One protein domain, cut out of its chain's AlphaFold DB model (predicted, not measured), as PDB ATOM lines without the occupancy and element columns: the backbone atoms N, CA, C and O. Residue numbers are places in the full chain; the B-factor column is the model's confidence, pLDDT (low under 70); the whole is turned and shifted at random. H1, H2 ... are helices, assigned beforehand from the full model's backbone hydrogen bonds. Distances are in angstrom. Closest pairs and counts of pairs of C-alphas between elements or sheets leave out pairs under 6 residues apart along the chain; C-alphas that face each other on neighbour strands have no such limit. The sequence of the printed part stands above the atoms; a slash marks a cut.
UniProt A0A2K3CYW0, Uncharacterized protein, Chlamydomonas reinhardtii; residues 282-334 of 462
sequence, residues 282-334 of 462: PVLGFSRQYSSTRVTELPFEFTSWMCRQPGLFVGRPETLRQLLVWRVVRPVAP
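This is residues 282 to 334 of the 462 residues of an uncharacterized protein of Chlamydomonas reinhardtii (UniProt A0A2K3CYW0). Little regular structure: two short helices, H1 and H2, sit apart, joined by a loop, while the long first stretch, residues 282 to 299, folds back on itself at one end and a tail, residues 330 to 334, runs out at the other. The printed part has 53 residues with H1 then H2, no named strand; the class is all helix, with 18 residues in named elements. It is compact, radius of gyration of the C-alphas 10.5 A, yet elongated, spanning 33 by 20 by 20 A.

Start at C-alpha 282, (87.215, 30.324, 13.671). Find H1, residues 300 to 308, from (71.053, 33.977, 18.673), 12.3 A long. H2, residues 317 to 325, ends at (83.936, 39.866, 9.936), also 12.3 A.

H1 and H2 are apart, with no C-alpha of one within 8 A of the other. In H1 and H2 every O i to N i+4 pair is within hydrogen-bond range.

The C-alphas farthest apart, Ser 292 and Pro 334, stand 32.9 A from each other. The printed part has no cut, and the eight-residue link from H1 to H2 is short. Mean pLDDT of the printed part is 89.3; residue 334 is under 70.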
ATOM      1  N   PRO A 282      86.518  30.660  12.443       84.88
ATOM      2  CA  PRO A 282      87.215  30.324  13.671       84.88
ATOM      3  C   PRO A 282      86.248  29.789  14.734       84.88
ATOM      4  O   PRO A 282      85.038  30.041  14.722       84.88
ATOM      5  N   VAL A 283      86.802  29.026  15.674       89.25
ATOM      6  CA  VAL A 283      86.072  28.417  16.791       89.25
ATOM      7  C   VAL A 283      86.252  29.262  18.053       89.25
ATOM      8  O   VAL A 283      87.350  29.727  18.360       89.25
ATOM      9  N   LEU A 284      85.179  29.440  18.826       84.31
ATOM     10  CA  LEU A 284      85.189  30.266  20.037       84.31
ATOM     11  C   LEU A 284      85.809  29.550  21.238       84.31
ATOM     12  O   LEU A 284      85.133  28.831  21.964       84.31
ATOM     13  N   GLY A 285      87.081  29.814  21.529       82.56
ATOM     14  CA  GLY A 285      87.824  29.105  22.581       82.56
ATOM     15  C   GLY A 285      87.408  29.363  24.040       82.56
ATOM     16  O   GLY A 285      87.936  28.709  24.936       82.56
ATOM     17  N   PHE A 286      86.494  30.294  24.335       81.12
ATOM     18  CA  PHE A 286      86.298  30.756  25.719       81.12
ATOM     19  C   PHE A 286      85.068  30.215  26.452       81.12
ATOM     20  O   PHE A 286      85.013  30.287  27.682       81.12
ATOM     21  N   SER A 287      84.059  29.713  25.738       82.25
ATOM     22  CA  SER A 287      82.876  29.126  26.368       82.25
ATOM     23  C   SER A 287      83.015  27.616  26.373       82.25
ATOM     24  O   SER A 287      83.037  27.008  25.312       82.25
ATOM     25  N   ARG A 288      83.027  26.979  27.551       82.00
ATOM     26  CA  ARG A 288      83.042  25.504  27.646       82.00
ATOM     27  C   ARG A 288      81.870  24.841  26.918       82.00
ATOM     28  O   ARG A 288      81.962  23.672  26.567       82.00
ATOM     29  N   GLN A 289      80.764  25.560  26.741       87.00
ATOM     30  CA  GLN A 289      79.578  25.048  26.062       87.00
ATOM     31  C   GLN A 289      79.674  25.161  24.533       87.00
ATOM     32  O   GLN A 289      79.051  24.360  23.844       87.00
ATOM     33  N   TYR A 290      80.463  26.112  24.020       89.69
ATOM     34  CA  TYR A 290      80.579  26.420  22.587       89.69
ATOM     35  C   TYR A 290      82.030  26.373  22.085       89.69
ATOM     36  O   TYR A 290      82.340  26.913  21.029       89.69
ATOM     37  N   SER A 291      82.921  25.694  22.816       85.75
ATOM     38  CA  SER A 291      84.363  25.646  22.531       85.75
ATOM     39  C   SER A 291      84.726  24.914  21.244       85.75
ATOM     40  O   SER A 291      85.887  24.902  20.860       85.75
ATOM     41  N   SER A 292      83.754  24.256  20.615       87.88
ATOM     42  CA  SER A 292      83.883  23.556  19.337       87.88
ATOM     43  C   SER A 292      82.913  24.080  18.275       87.88
ATOM     44  O   SER A 292      82.795  23.472  17.217       87.88
ATOM     45  N   THR A 293      82.163  25.145  18.568       88.62
ATOM     46  CA  THR A 293      81.156  25.704  17.660       88.62
ATOM     47  C   THR A 293      81.783  26.838  16.855       88.62
ATOM     48  O   THR A 293      82.478  27.691  17.417       88.62
ATOM     49  N   ARG A 294      81.556  26.837  15.538       90.44
ATOM     50  CA  ARG A 294      81.995  27.923  14.653       90.44
ATOM     51  C   ARG A 294      81.265  29.212  15.018       90.44
ATOM     52  O   ARG A 294      80.109  29.170  15.434       90.44
ATOM     53  N   VAL A 295      81.923  30.358  14.840       90.69
ATOM     54  CA  VAL A 295      81.335  31.678  15.136       90.69
ATOM     55  C   VAL A 295      79.985  31.887  14.428       90.69
ATOM     56  O   VAL A 295      79.061  32.427  15.032       90.69
ATOM     57  N   THR A 296      79.834  31.378  13.202       90.12
ATOM     58  CA  THR A 296      78.602  31.448  12.393       90.12
ATOM     59  C   THR A 296      77.468  30.530  12.866       90.12
ATOM     60  O   THR A 296      76.323  30.724  12.475       90.12
ATOM     61  N   GLU A 297      77.754  29.543  13.720       92.69
ATOM     62  CA  GLU A 297      76.786  28.547  14.210       92.69
ATOM     63  C   GLU A 297      76.295  28.843  15.635       92.69
ATOM     64  O   GLU A 297      75.617  28.023  16.265       92.69
ATOM     65  N   LEU A 298      76.662  29.997  16.193       93.19
ATOM     66  CA  LEU A 298      76.227  30.360  17.531       93.19
ATOM     67  C   LEU A 298      74.714  30.625  17.585       93.19
ATOM     68  O   LEU A 298      74.194  31.381  16.766       93.19
ATOM     69  N   PRO A 299      74.004  30.099  18.603       93.81
ATOM     70  CA  PRO A 299      72.613  30.466  18.843       93.81
ATOM     71  C   PRO A 299      72.455  31.973  19.075       93.81
ATOM     72  O   PRO A 299      73.259  32.578  19.795       93.81
ATOM     73  N   PHE A 300      71.378  32.552  18.544       90.62
ATOM     74  CA  PHE A 300      71.053  33.977  18.673       90.62
ATOM     75  C   PHE A 300      71.001  34.453  20.135       90.62
ATOM     76  O   PHE A 300      71.416  35.551  20.488       90.62
ATOM     77  N   GLU A 301      70.531  33.602  21.033       92.94
ATOM     78  CA  GLU A 301      70.388  33.869  22.459       92.94
ATOM     79  C   GLU A 301      71.759  34.003  23.122       92.94
ATOM     80  O   GLU A 301      71.936  34.804  24.041       92.94
ATOM     81  N   PHE A 302      72.744  33.245  22.637       94.69
ATOM     82  CA  PHE A 302      74.113  33.333  23.117       94.69
ATOM     83  C   PHE A 302      74.817  34.572  22.558       94.69
ATOM     84  O   PHE A 302      75.472  35.278  23.323       94.69
ATOM     85  N   THR A 303      74.642  34.889  21.270       94.56
ATOM     86  CA  THR A 303      75.193  36.121  20.678       94.56
ATOM     87  C   THR A 303      74.586  37.368  21.317       94.56
ATOM     88  O   THR A 303      75.325  38.251  21.744       94.56
ATOM     89  N   SER A 304      73.265  37.394  21.517       93.62
ATOM     90  CA  SER A 304      72.568  38.472  22.226       93.62
ATOM     91  C   SER A 304      73.059  38.622  23.667       93.62
ATOM     92  O   SER A 304      73.306  39.739  24.123       93.62
ATOM     93  N   TRP A 305      73.262  37.511  24.385       95.12
ATOM     94  CA  TRP A 305      73.840  37.543  25.727       95.12
ATOM     95  C   TRP A 305      75.257  38.132  25.728       95.12
ATOM     96  O   TRP A 305      75.522  39.009  26.548       95.12
ATOM     97  N   MET A 306      76.132  37.716  24.798       95.00
ATOM     98  CA  MET A 306      77.495  38.255  24.672       95.00
ATOM     99  C   MET A 306      77.487  39.770  24.443       95.00
ATOM    100  O   MET A 306      78.213  40.491  25.123       95.00
ATOM    101  N   CYS A 307      76.622  40.261  23.549       94.25
ATOM    102  CA  CYS A 307      76.462  41.691  23.265       94.25
ATOM    103  C   CYS A 307      75.998  42.515  24.472       94.25
ATOM    104  O   CYS A 307      76.279  43.707  24.536       94.25
ATOM    105  N   ARG A 308      75.311  41.895  25.438       93.94
ATOM    106  CA  ARG A 308      74.837  42.563  26.661       93.94
ATOM    107  C   ARG A 308      75.834  42.526  27.815       93.94
ATOM    108  O   ARG A 308      75.586  43.192  28.815       93.94
ATOM    109  N   GLN A 309      76.911  41.739  27.737       93.94
ATOM    110  CA  GLN A 309      77.876  41.647  28.835       93.94
ATOM    111  C   GLN A 309      78.826  42.859  28.823       93.94
ATOM    112  O   GLN A 309      79.679  42.952  27.931       93.94
ATOM    113  N   PRO A 310      78.739  43.776  29.808       91.00
ATOM    114  CA  PRO A 310      79.630  44.926  29.865       91.00
ATOM    115  C   PRO A 310      81.079  44.457  30.041       91.00
ATOM    116  O   PRO A 310      81.379  43.609  30.879       91.00
ATOM    117  N   GLY A 311      81.986  44.985  29.219       90.81
ATOM    118  CA  GLY A 311      83.416  44.666  29.289       90.81
ATOM    119  C   GLY A 311      83.835  43.323  28.676       90.81
ATOM    120  O   GLY A 311      85.035  43.077  28.563       90.81
ATOM    121  N   LEU A 312      82.905  42.474  28.213       92.44
ATOM    122  CA  LEU A 312      83.246  41.163  27.636       92.44
ATOM    123  C   LEU A 312      84.202  41.285  26.442       92.44
ATOM    124  O   LEU A 312      85.176  40.539  26.350       92.44
ATOM    125  N   PHE A 313      83.944  42.249  25.558       93.94
ATOM    126  CA  PHE A 313      84.782  42.503  24.386       93.94
ATOM    127  C   PHE A 313      86.001  43.380  24.681       93.94
ATOM    128  O   PHE A 313      86.947  43.367  23.902       93.94
ATOM    129  N   VAL A 314      86.032  44.078  25.822       90.25
ATOM    130  CA  VAL A 314      87.210  44.855  26.248       90.25
ATOM    131  C   VAL A 314      88.372  43.914  26.566       90.25
ATOM    132  O   VAL A 314      89.504  44.181  26.187       90.25
ATOM    133  N   GLY A 315      88.090  42.770  27.197       87.00
ATOM    134  CA  GLY A 315      89.100  41.736  27.432       87.00
ATOM    135  C   GLY A 315      89.377  40.824  26.231       87.00
ATOM    136  O   GLY A 315      90.227  39.944  26.349       87.00
ATOM    137  N   ARG A 316      88.622  40.955  25.125       88.50
ATOM    138  CA  ARG A 316      88.643  40.030  23.970       88.50
ATOM    139  C   ARG A 316      88.297  40.721  22.638       88.50
ATOM    140  O   ARG A 316      87.270  40.391  22.030       88.50
ATOM    141  N   PRO A 317      89.128  41.659  22.162       89.81
ATOM    142  CA  PRO A 317      88.852  42.392  20.930       89.81
ATOM    143  C   PRO A 317      88.828  41.488  19.685       89.81
ATOM    144  O   PRO A 317      88.038  41.725  18.772       89.81
ATOM    145  N   GLU A 318      89.599  40.398  19.659       89.31
ATOM    146  CA  GLU A 318      89.644  39.443  18.540       89.31
ATOM    147  C   GLU A 318      88.310  38.720  18.350       89.31
ATOM    148  O   GLU A 318      87.877  38.493  17.225       89.31
ATOM    149  N   THR A 319      87.618  38.398  19.447       89.31
ATOM    150  CA  THR A 319      86.284  37.784  19.385       89.31
ATOM    151  C   THR A 319      85.274  38.737  18.750       89.31
ATOM    152  O   THR A 319      84.469  38.314  17.924       89.31
ATOM    153  N   LEU A 320      85.321  40.025  19.111       93.56
ATOM    154  CA  LEU A 320      84.449  41.033  18.510       93.56
ATOM    155  C   LEU A 320      84.750  41.199  17.018       93.56
ATOM    156  O   LEU A 320      83.823  41.204  16.215       93.56
ATOM    157  N   ARG A 321      86.034  41.265  16.640       90.56
ATOM    158  CA  ARG A 321      86.454  41.321  15.231       90.56
ATOM    159  C   ARG A 321      85.932  40.127  14.439       90.56
ATOM    160  O   ARG A 321      85.350  40.327  13.385       90.56
ATOM    161  N   GLN A 322      86.054  38.909  14.964       90.50
ATOM    162  CA  GLN A 322      85.515  37.716  14.304       90.50
ATOM    163  C   GLN A 322      83.988  37.784  14.154       90.50
ATOM    164  O   GLN A 322      83.464  37.484  13.090       90.50
ATOM    165  N   LEU A 323      83.257  38.224  15.180       93.56
ATOM    166  CA  LEU A 323      81.801  38.378  15.077       93.56
ATOM    167  C   LEU A 323      81.384  39.430  14.035       93.56
ATOM    168  O   LEU A 323      80.340  39.263  13.407       93.56
ATOM    169  N   LEU A 324      82.187  40.481  13.846       93.31
ATOM    170  CA  LEU A 324      81.963  41.521  12.837       93.31
ATOM    171  C   LEU A 324      82.303  41.031  11.422       93.31
ATOM    172  O   LEU A 324      81.460  41.143  10.537       93.31
ATOM    173  N   VAL A 325      83.482  40.424  11.229       92.31
ATOM    174  CA  VAL A 325      83.936  39.866   9.936       92.31
ATOM    175  C   VAL A 325      82.938  38.834   9.410       92.31
ATOM    176  O   VAL A 325      82.544  38.876   8.251       92.31
ATOM    177  N   TRP A 326      82.440  37.958  10.285       91.00
ATOM    178  CA  TRP A 326      81.456  36.933   9.921       91.00
ATOM    179  C   TRP A 326      80.000  37.432   9.963       91.00
ATOM    180  O   TRP A 326      79.076  36.623   9.903       91.00
ATOM    181  N   ARG A 327      79.781  38.751  10.095       92.50
ATOM    182  CA  ARG A 327      78.465  39.426  10.119       92.50
ATOM    183  C   ARG A 327      77.460  38.839  11.123       92.50
ATOM    184  O   ARG A 327      76.249  38.965  10.947       92.50
ATOM    185  N   VAL A 328      77.952  38.237  12.205       92.62
ATOM    186  CA  VAL A 328      77.127  37.674  13.288       92.62
ATOM    187  C   VAL A 328      76.563  38.781  14.180       92.62
ATOM    188  O   VAL A 328      75.477  38.643  14.743       92.62
ATOM    189  N   VAL A 329      77.290  39.893  14.310       93.12
ATOM    190  CA  VAL A 329      76.871  41.088  15.054       93.12
ATOM    191  C   VAL A 329      77.062  42.310  14.160       93.12
ATOM    192  O   VAL A 329      78.034  42.380  13.414       93.12
ATOM    193  N   ARG A 330      76.146  43.283  14.239       89.44
ATOM    194  CA  ARG A 330      76.284  44.588  13.577       89.44
ATOM    195  C   ARG A 330      76.528  45.684  14.617       89.44
ATOM    196  O   ARG A 330      75.864  45.665  15.658       89.44
ATOM    197  N   PRO A 331      77.446  46.632  14.367       83.12
ATOM    198  CA  PRO A 331      77.588  47.796  15.225       83.12
ATOM    199  C   PRO A 331      76.317  48.645  15.113       83.12
ATOM    200  O   PRO A 331      75.873  48.977  14.018       83.12
ATOM    201  N   VAL A 332      75.719  48.978  16.254       82.88
ATOM    202  CA  VAL A 332      74.607  49.930  16.325       82.88
ATOM    203  C   VAL A 332      75.177  51.217  16.894       82.88
ATOM    204  O   VAL A 332      75.673  51.224  18.022       82.88
ATOM    205  N   ALA A 333      75.146  52.293  16.109       72.12
ATOM    206  CA  ALA A 333      75.496  53.608  16.621       72.12
ATOM    207  C   ALA A 333      74.481  53.988  17.714       72.12
ATOM    208  O   ALA A 333      73.273  53.913  17.464       72.12
ATOM    209  N   PRO A 334      74.919  54.366  18.928       65.81
ATOM    210  CA  PRO A 334      74.004  54.938  19.902       65.81
ATOM    211  C   PRO A 334      73.415  56.219  19.306       65.81
ATOM    212  O   PRO A 334      74.149  57.071  18.801       65.81
TER     213      PRO A 334